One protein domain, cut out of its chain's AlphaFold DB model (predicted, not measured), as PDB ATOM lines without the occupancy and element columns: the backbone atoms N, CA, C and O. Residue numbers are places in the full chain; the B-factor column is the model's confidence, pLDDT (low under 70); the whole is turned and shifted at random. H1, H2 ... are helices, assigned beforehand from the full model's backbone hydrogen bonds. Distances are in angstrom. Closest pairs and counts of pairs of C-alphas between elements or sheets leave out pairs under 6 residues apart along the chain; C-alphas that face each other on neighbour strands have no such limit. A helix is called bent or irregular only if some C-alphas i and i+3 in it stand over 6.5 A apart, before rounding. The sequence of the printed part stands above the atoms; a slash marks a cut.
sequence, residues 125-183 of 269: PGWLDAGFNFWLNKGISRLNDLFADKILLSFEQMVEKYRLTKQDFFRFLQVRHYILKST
ATOM      1  N   PRO A 125     -39.055  36.064  31.420       68.81
ATOM      2  CA  PRO A 125     -38.336  34.822  31.722       68.81
ATOM      3  C   PRO A 125     -38.171  33.867  30.533       68.81
ATOM      4  O   PRO A 125     -37.167  33.164  30.464       68.81
ATOM      5  N   GLY A 126     -39.109  33.868  29.582       63.03
ATOM      6  CA  GLY A 126     -39.086  32.993  28.404       63.03
ATOM      7  C   GLY A 126     -37.968  33.318  27.412       63.03
ATOM      8  O   GLY A 126     -37.690  32.508  26.535       63.03
ATOM      9  N   TRP A 127     -37.326  34.481  27.557       63.03
ATOM     10  CA  TRP A 127     -36.169  34.906  26.764       63.03
ATOM     11  C   TRP A 127     -34.836  34.619  27.460       63.03
ATOM     12  O   TRP A 127     -33.810  34.471  26.804       63.03
ATOM     13  N   LEU A 128     -34.842  34.596  28.794       64.88
ATOM     14  CA  LEU A 128     -33.631  34.608  29.614       64.88
ATOM     15  C   LEU A 128     -33.266  33.220  30.148       64.88
ATOM     16  O   LEU A 128     -32.093  32.946  30.387       64.88
ATOM     17  N   ASP A 129     -34.253  32.347  30.348       75.06
ATOM     18  CA  ASP A 129     -34.044  31.034  30.953       75.06
ATOM     19  C   ASP A 129     -34.081  29.926  29.894       75.06
ATOM     20  O   ASP A 129     -35.141  29.519  29.415       75.06
ATOM     21  N   ALA A 130     -32.904  29.376  29.578       75.19
ATOM     22  CA  ALA A 130     -32.760  28.211  28.700       75.19
ATOM     23  C   ALA A 130     -33.538  26.976  29.206       75.19
ATOM     24  O   ALA A 130     -33.806  26.051  28.441       75.19
ATOM     25  N   GLY A 131     -33.951  26.981  30.474       75.31
ATOM     26  CA  GLY A 131     -34.902  26.058  31.076       75.31
ATOM     27  C   GLY A 131     -36.187  25.839  30.288       75.31
ATOM     28  O   GLY A 131     -36.675  24.712  30.214       75.31
ATOM     29  N   PHE A 132     -36.713  26.886  29.650       80.75
ATOM     30  CA  PHE A 132     -37.932  26.777  28.845       80.75
ATOM     31  C   PHE A 132     -37.719  25.993  27.538       80.75
ATOM     32  O   PHE A 132     -38.676  25.434  27.006       80.75
ATOM     33  N   ASN A 133     -36.478  25.822  27.068       80.19
ATOM     34  CA  ASN A 133     -36.192  24.894  25.966       80.19
ATOM     35  C   ASN A 133     -36.378  23.430  26.396       80.19
ATOM     36  O   ASN A 133     -36.846  22.603  25.618       80.19
ATOM     37  N   PHE A 134     -36.083  23.093  27.658       82.44
ATOM     38  CA  PHE A 134     -36.375  21.754  28.182       82.44
ATOM     39  C   PHE A 134     -37.876  21.502  28.300       82.44
ATOM     40  O   PHE A 134     -38.318  20.365  28.150       82.44
ATOM     41  N   TRP A 135     -38.660  22.549  28.556       84.62
ATOM     42  CA  TRP A 135     -40.118  22.472  28.560       84.62
ATOM     43  C   TRP A 135     -40.652  22.183  27.158       84.62
ATOM     44  O   TRP A 135     -41.452  21.262  27.009       84.62
ATOM     45  N   LEU A 136     -40.118  22.861  26.137       82.81
ATOM     46  CA  LEU A 136     -40.438  22.583  24.736       82.81
ATOM     47  C   LEU A 136     -40.154  21.116  24.373       82.81
ATOM     48  O   LEU A 136     -41.031  20.436  23.848       82.81
ATOM     49  N   ASN A 137     -38.980  20.591  24.746       82.56
ATOM     50  CA  ASN A 137     -38.610  19.186  24.508       82.56
ATOM     51  C   ASN A 137     -39.516  18.182  25.241       82.56
ATOM     52  O   ASN A 137     -39.631  17.031  24.828       82.56
ATOM     53  N   LYS A 138     -40.152  18.604  26.337       82.81
ATOM     54  CA  LYS A 138     -41.130  17.810  27.095       82.81
ATOM     55  C   LYS A 138     -42.567  17.998  26.595       82.81
ATOM     56  O   LYS A 138     -43.479  17.419  27.178       82.81
ATOM     57  N   GLY A 139     -42.772  18.782  25.535       80.94
ATOM     58  CA  GLY A 139     -44.080  19.043  24.936       80.94
ATOM     59  C   GLY A 139     -44.866  20.183  25.589       80.94
ATOM     60  O   GLY A 139     -46.054  20.313  25.321       80.94
ATOM     61  N   ILE A 140     -44.237  21.007  26.434       83.75
ATOM     62  CA  ILE A 140     -44.855  22.205  27.017       83.75
ATOM     63  C   ILE A 140     -44.439  23.408  26.168       83.75
ATOM     64  O   ILE A 140     -43.341  23.945  26.323       83.75
ATOM     65  N   SER A 141     -45.322  23.828  25.269       82.31
ATOM     66  CA  SER A 141     -45.048  24.904  24.306       82.31
ATOM     67  C   SER A 141     -45.991  26.096  24.477       82.31
ATOM     68  O   SER A 141     -45.565  27.253  24.389       82.31
ATOM     69  N   ARG A 142     -47.263  25.825  24.783       83.38
ATOM     70  CA  ARG A 142     -48.356  26.801  24.822       83.38
ATOM     71  C   ARG A 142     -48.955  26.884  26.219       83.38
ATOM     72  O   ARG A 142     -48.890  25.935  26.998       83.38
ATOM     73  N   LEU A 143     -49.608  28.005  26.535       82.62
ATOM     74  CA  LEU A 143     -50.288  28.166  27.825       82.62
ATOM     75  C   LEU A 143     -51.372  27.103  28.050       82.62
ATOM     76  O   LEU A 143     -51.543  26.669  29.183       82.62
ATOM     77  N   ASN A 144     -52.049  26.644  26.992       82.25
ATOM     78  CA  ASN A 144     -53.037  25.564  27.051       82.25
ATOM     79  C   ASN A 144     -52.473  24.252  27.626       82.25
ATOM     80  O   ASN A 144     -53.202  23.516  28.282       82.25
ATOM     81  N   ASP A 145     -51.180  23.975  27.441       83.38
ATOM     82  CA  ASP A 145     -50.551  22.721  27.885       83.38
ATOM     83  C   ASP A 145     -50.485  22.619  29.425       83.38
ATOM     84  O   ASP A 145     -50.337  21.523  29.979       83.38
ATOM     85  N   LEU A 146     -50.634  23.758  30.115       83.56
ATOM     86  CA  LEU A 146     -50.705  23.884  31.576       83.56
ATOM     87  C   LEU A 146     -52.131  23.734  32.129       83.56
ATOM     88  O   LEU A 146     -52.314  23.802  33.344       83.56
ATOM     89  N   PHE A 147     -53.136  23.549  31.272       82.69
ATOM     90  CA  PHE A 147     -54.523  23.345  31.680       82.69
ATOM     91  C   PHE A 147     -54.958  21.894  31.432       82.69
ATOM     92  O   PHE A 147     -54.600  21.270  30.432       82.69
ATOM     93  N   ALA A 148     -55.763  21.359  32.346       79.81
ATOM     94  CA  ALA A 148     -56.553  20.148  32.144       79.81
ATOM     95  C   ALA A 148     -57.999  20.466  32.521       79.81
ATOM     96  O   ALA A 148     -58.239  21.084  33.555       79.81
ATOM     97  N   ASP A 149     -58.949  20.126  31.649       72.25
ATOM     98  CA  ASP A 149     -60.379  20.402  31.846       72.25
ATOM     99  C   ASP A 149     -60.675  21.850  32.272       72.25
ATOM    100  O   ASP A 149     -61.490  22.109  33.154       72.25
ATOM    101  N   LYS A 150     -59.995  22.813  31.627       73.00
ATOM    102  CA  LYS A 150     -60.110  24.265  31.885       73.00
ATOM    103  C   LYS A 150     -59.581  24.727  33.251       73.00
ATOM    104  O   LYS A 150     -59.692  25.908  33.578       73.00
ATOM    105  N   ILE A 151     -58.955  23.840  34.017       80.44
ATOM    106  CA  ILE A 151     -58.345  24.132  35.313       80.44
ATOM    107  C   ILE A 151     -56.823  24.146  35.155       80.44
ATOM    108  O   ILE A 151     -56.238  23.281  34.505       80.44
ATOM    109  N   LEU A 152     -56.174  25.152  35.745       83.00
ATOM    110  CA  LEU A 152     -54.717  25.240  35.760       83.00
ATOM    111  C   LEU A 152     -54.139  24.109  36.621       83.00
ATOM    112  O   LEU A 152     -54.474  24.003  37.802       83.00
ATOM    113  N   LEU A 153     -53.239  23.314  36.044       84.56
ATOM    114  CA  LEU A 153     -52.592  22.192  36.722       84.56
ATOM    115  C   LEU A 153     -51.774  22.656  37.938       84.56
ATOM    116  O   LEU A 153     -51.159  23.730  37.939       84.56
ATOM    117  N   SER A 154     -51.742  21.827  38.981       87.50
ATOM    118  CA  SER A 154     -50.789  21.984  40.082       87.50
ATOM    119  C   SER A 154     -49.382  21.583  39.629       87.50
ATOM    120  O   SER A 154     -49.201  20.877  38.635       87.50
ATOM    121  N   PHE A 155     -48.354  22.012  40.363       86.50
ATOM    122  CA  PHE A 155     -46.990  21.603  40.036       86.50
ATOM    123  C   PHE A 155     -46.803  20.082  40.141       86.50
ATOM    124  O   PHE A 155     -46.114  19.500  39.316       86.50
ATOM    125  N   GLU A 156     -47.451  19.432  41.109       85.94
ATOM    126  CA  GLU A 156     -47.401  17.974  41.278       85.94
ATOM    127  C   GLU A 156     -47.973  17.251  40.054       85.94
ATOM    128  O   GLU A 156     -47.337  16.347  39.518       85.94
ATOM    129  N   GLN A 157     -49.102  17.732  39.527       86.88
ATOM    130  CA  GLN A 157     -49.697  17.199  38.300       86.88
ATOM    131  C   GLN A 157     -48.816  17.458  37.069       86.88
ATOM    132  O   GLN A 157     -48.725  16.618  36.176       86.88
ATOM    133  N   MET A 158     -48.130  18.604  37.011       84.06
ATOM    134  CA  MET A 158     -47.158  18.894  35.949       84.06
ATOM    135  C   MET A 158     -45.924  17.983  36.030       84.06
ATOM    136  O   MET A 158     -45.397  17.568  34.995       84.06
ATOM    137  N   VAL A 159     -45.464  17.652  37.241       87.06
ATOM    138  CA  VAL A 159     -44.381  16.684  37.476       87.06
ATOM    139  C   VAL A 159     -44.805  15.292  37.021       87.06
ATOM    140  O   VAL A 159     -44.031  14.634  36.332       87.06
ATOM    141  N   GLU A 160     -46.026  14.868  37.332       86.44
ATOM    142  CA  GLU A 160     -46.557  13.571  36.910       86.44
ATOM    143  C   GLU A 160     -46.718  13.484  35.383       86.44
ATOM    144  O   GLU A 160     -46.225  12.547  34.754       86.44
ATOM    145  N   LYS A 161     -47.330  14.505  34.767       86.38
ATOM    146  CA  LYS A 161     -47.651  14.524  33.332       86.38
ATOM    147  C   LYS A 161     -46.425  14.705  32.436       86.38
ATOM    148  O   LYS A 161     -46.285  13.999  31.443       86.38
ATOM    149  N   TYR A 162     -45.538  15.641  32.773       84.12
ATOM    150  CA  TYR A 162     -44.406  16.031  31.918       84.12
ATOM    151  C   TYR A 162     -43.042  15.619  32.485       84.12
ATOM    152  O   TYR A 162     -42.005  15.978  31.924       84.12
ATOM    153  N   ARG A 163     -43.005  14.878  33.602       83.44
ATOM    154  CA  ARG A 163     -41.760  14.462  34.278       83.44
ATOM    155  C   ARG A 163     -40.858  15.661  34.594       83.44
ATOM    156  O   ARG A 163     -39.653  15.651  34.318       83.44
ATOM    157  N   LEU A 164     -41.448  16.752  35.087       84.44
ATOM    158  CA  LEU A 164     -40.704  17.943  35.511       84.44
ATOM    159  C   LEU A 164     -39.879  17.666  36.771       84.44
ATOM    160  O   LEU A 164     -40.200  16.791  37.570       84.44
ATOM    161  N   THR A 165     -38.796  18.421  36.947       84.38
ATOM    162  CA  THR A 165     -37.936  18.304  38.132       84.38
ATOM    163  C   THR A 165     -38.243  19.415  39.127       84.38
ATOM    164  O   THR A 165     -38.789  20.451  38.759       84.38
ATOM    165  N   LYS A 166     -37.832  19.268  40.393       81.12
ATOM    166  CA  LYS A 166     -38.006  20.325  41.412       81.12
ATOM    167  C   LYS A 166     -37.347  21.661  41.026       81.12
ATOM    168  O   LYS A 166     -37.783  22.705  41.495       81.12
ATOM    169  N   GLN A 167     -36.342  21.640  40.146       81.12
ATOM    170  CA  GLN A 167     -35.686  22.844  39.620       81.12
ATOM    171  C   GLN A 167     -36.619  23.676  38.719       81.12
ATOM    172  O   GLN A 167     -36.453  24.887  38.611       81.12
ATOM    173  N   ASP A 168     -37.644  23.052  38.131       83.00
ATOM    174  CA  ASP A 168     -38.642  23.713  37.284       83.00
ATOM    175  C   ASP A 168     -39.753  24.407  38.088       83.00
ATOM    176  O   ASP A 168     -40.580  25.116  37.513       83.00
ATOM    177  N   PHE A 169     -39.776  24.243  39.416       85.81
ATOM    178  CA  PHE A 169     -40.817  24.821  40.269       85.81
ATOM    179  C   PHE A 169     -40.875  26.345  40.154       85.81
ATOM    180  O   PHE A 169     -41.953  26.924  40.023       85.81
ATOM    181  N   PHE A 170     -39.717  27.005  40.135       85.00
ATOM    182  CA  PHE A 170     -39.664  28.459  40.009       85.00
ATOM    183  C   PHE A 170     -40.177  28.939  38.641       85.00
ATOM    184  O   PHE A 170     -40.952  29.892  38.581       85.00
ATOM    185  N   ARG A 171     -39.843  28.228  37.555       86.12
ATOM    186  CA  ARG A 171     -40.356  28.503  36.197       86.12
ATOM    187  C   ARG A 171     -41.870  28.349  36.132       86.12
ATOM    188  O   ARG A 171     -42.566  29.204  35.589       86.12
ATOM    189  N   PHE A 172     -42.395  27.304  36.768       85.94
ATOM    190  CA  PHE A 172     -43.833  27.114  36.918       85.94
ATOM    191  C   PHE A 172     -44.492  28.269  37.672       85.94
ATOM    192  O   PHE A 172     -45.519  28.773  37.219       85.94
ATOM    193  N   LEU A 173     -43.897  28.751  38.766       85.44
ATOM    194  CA  LEU A 173     -44.417  29.916  39.482       85.44
ATOM    195  C   LEU A 173     -44.399  31.189  38.627       85.44
ATOM    196  O   LEU A 173     -45.360  31.955  38.688       85.44
ATOM    197  N   GLN A 174     -43.366  31.405  37.809       86.38
ATOM    198  CA  GLN A 174     -43.298  32.546  36.889       86.38
ATOM    199  C   GLN A 174     -44.434  32.510  35.859       86.38
ATOM    200  O   GLN A 174     -45.157  33.498  35.704       86.38
ATOM    201  N   VAL A 175     -44.639  31.365  35.199       84.56
ATOM    202  CA  VAL A 175     -45.714  31.201  34.207       84.56
ATOM    203  C   VAL A 175     -47.087  31.282  34.876       84.56
ATOM    204  O   VAL A 175     -47.969  31.987  34.389       84.56
ATOM    205  N   ARG A 176     -47.270  30.653  36.041       85.38
ATOM    206  CA  ARG A 176     -48.507  30.747  36.829       85.38
ATOM    207  C   ARG A 176     -48.812  32.187  37.230       85.38
ATOM    208  O   ARG A 176     -49.949  32.625  37.084       85.38
ATOM    209  N   HIS A 177     -47.821  32.934  37.711       86.31
ATOM    210  CA  HIS A 177     -47.994  34.345  38.054       86.31
ATOM    211  C   HIS A 177     -48.422  35.164  36.835       86.31
ATOM    212  O   HIS A 177     -49.347  35.972  36.930       86.31
ATOM    213  N   TYR A 178     -47.797  34.925  35.681       83.62
ATOM    214  CA  TYR A 178     -48.180  35.566  34.428       83.62
ATOM    215  C   TYR A 178     -49.625  35.240  34.031       83.62
ATOM    216  O   TYR A 178     -50.389  36.161  33.743       83.62
ATOM    217  N   ILE A 179     -50.029  33.967  34.095       82.56
ATOM    218  CA  ILE A 179     -51.404  33.539  33.805       82.56
ATOM    219  C   ILE A 179     -52.396  34.262  34.727       82.56
ATOM    220  O   ILE A 179     -53.367  34.838  34.242       82.56
ATOM    221  N   LEU A 180     -52.130  34.288  36.038       82.25
ATOM    222  CA  LEU A 180     -53.015  34.900  37.037       82.25
ATOM    223  C   LEU A 180     -53.131  36.422  36.900       82.25
ATOM    224  O   LEU A 180     -54.208  36.972  37.107       82.25
ATOM    225  N   LYS A 181     -52.027  37.112  36.597       81.00
ATOM    226  CA  LYS A 181     -51.961  38.581  36.652       81.00
ATOM    227  C   LYS A 181     -52.185  39.256  35.301       81.00
ATOM    228  O   LYS A 181     -52.722  40.361  35.250       81.00
ATOM    229  N   SER A 182     -51.739  38.620  34.222       74.31
ATOM    230  CA  SER A 182     -51.587  39.262  32.912       74.31
ATOM    231  C   SER A 182     -52.471  38.655  31.828       74.31
ATOM    232  O   SER A 182     -52.551  39.237  30.745       74.31
ATOM    233  N   THR A 183     -53.143  37.531  32.104       76.19
ATOM    234  CA  THR A 183     -53.997  36.838  31.129       76.19
ATOM    235  C   THR A 183     -55.442  36.713  31.600       76.19
ATOM    236  O   THR A 183     -55.741  36.762  32.790       76.19
TER     237      THR A 183
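What this domain is: This is residues 125 to 183 of the 269 residues of an uncharacterized protein of Oncorhynchus mykiss (UniProt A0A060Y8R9). One long helix, H5, has the four short helices H1 to H4 gathered loosely over one side of it, its other side bare, with H2 and H4 crosswise to it near its first half and few contacts between the helices. The printed part has 59 residues with five named helices, H1 to H5 in order, and no named strand: all helix. It is compact, radius of gyration of the C-alphas 10.7 A, spanning 28 by 26 by 18 A.

Where its parts are: Find C-alpha 125 at (-38.336, 34.822, 31.722); there H1 begins, residues 125 to 128, 5.2 A. Next come H2, residues 131 to 137, 10.2 A; H3, 143 to 146, 5.7 A; and H4, 155 to 162, 10.2 A. H5, residues 166 to 182, runs 24.8 A to C-alpha 182 at (-51.587, 39.262, 32.912); it is only just irregular, C-alphas 167 and 170 being 6.9 A apart.

How they stand to each other: Look at Gly 131 and Asp 168, the closest C-alphas of H2 and H5, 7.6 A: these helices only just touch, with 3 pairs within 8 A, H5 with residues 168 to 171 alone, about perpendicular at 88 degrees. Every O i to N i+4 pair is within hydrogen-bond range in H2 and H4, 11 of 13 in H5; H1 and H3 are too short for one.

The domain as a whole: The farthest C-alphas, Leu 128 and Asp 149, are 30.4 A apart. The printed part has no cut and no long link; pLDDT is under 70 at residues 125 to 128.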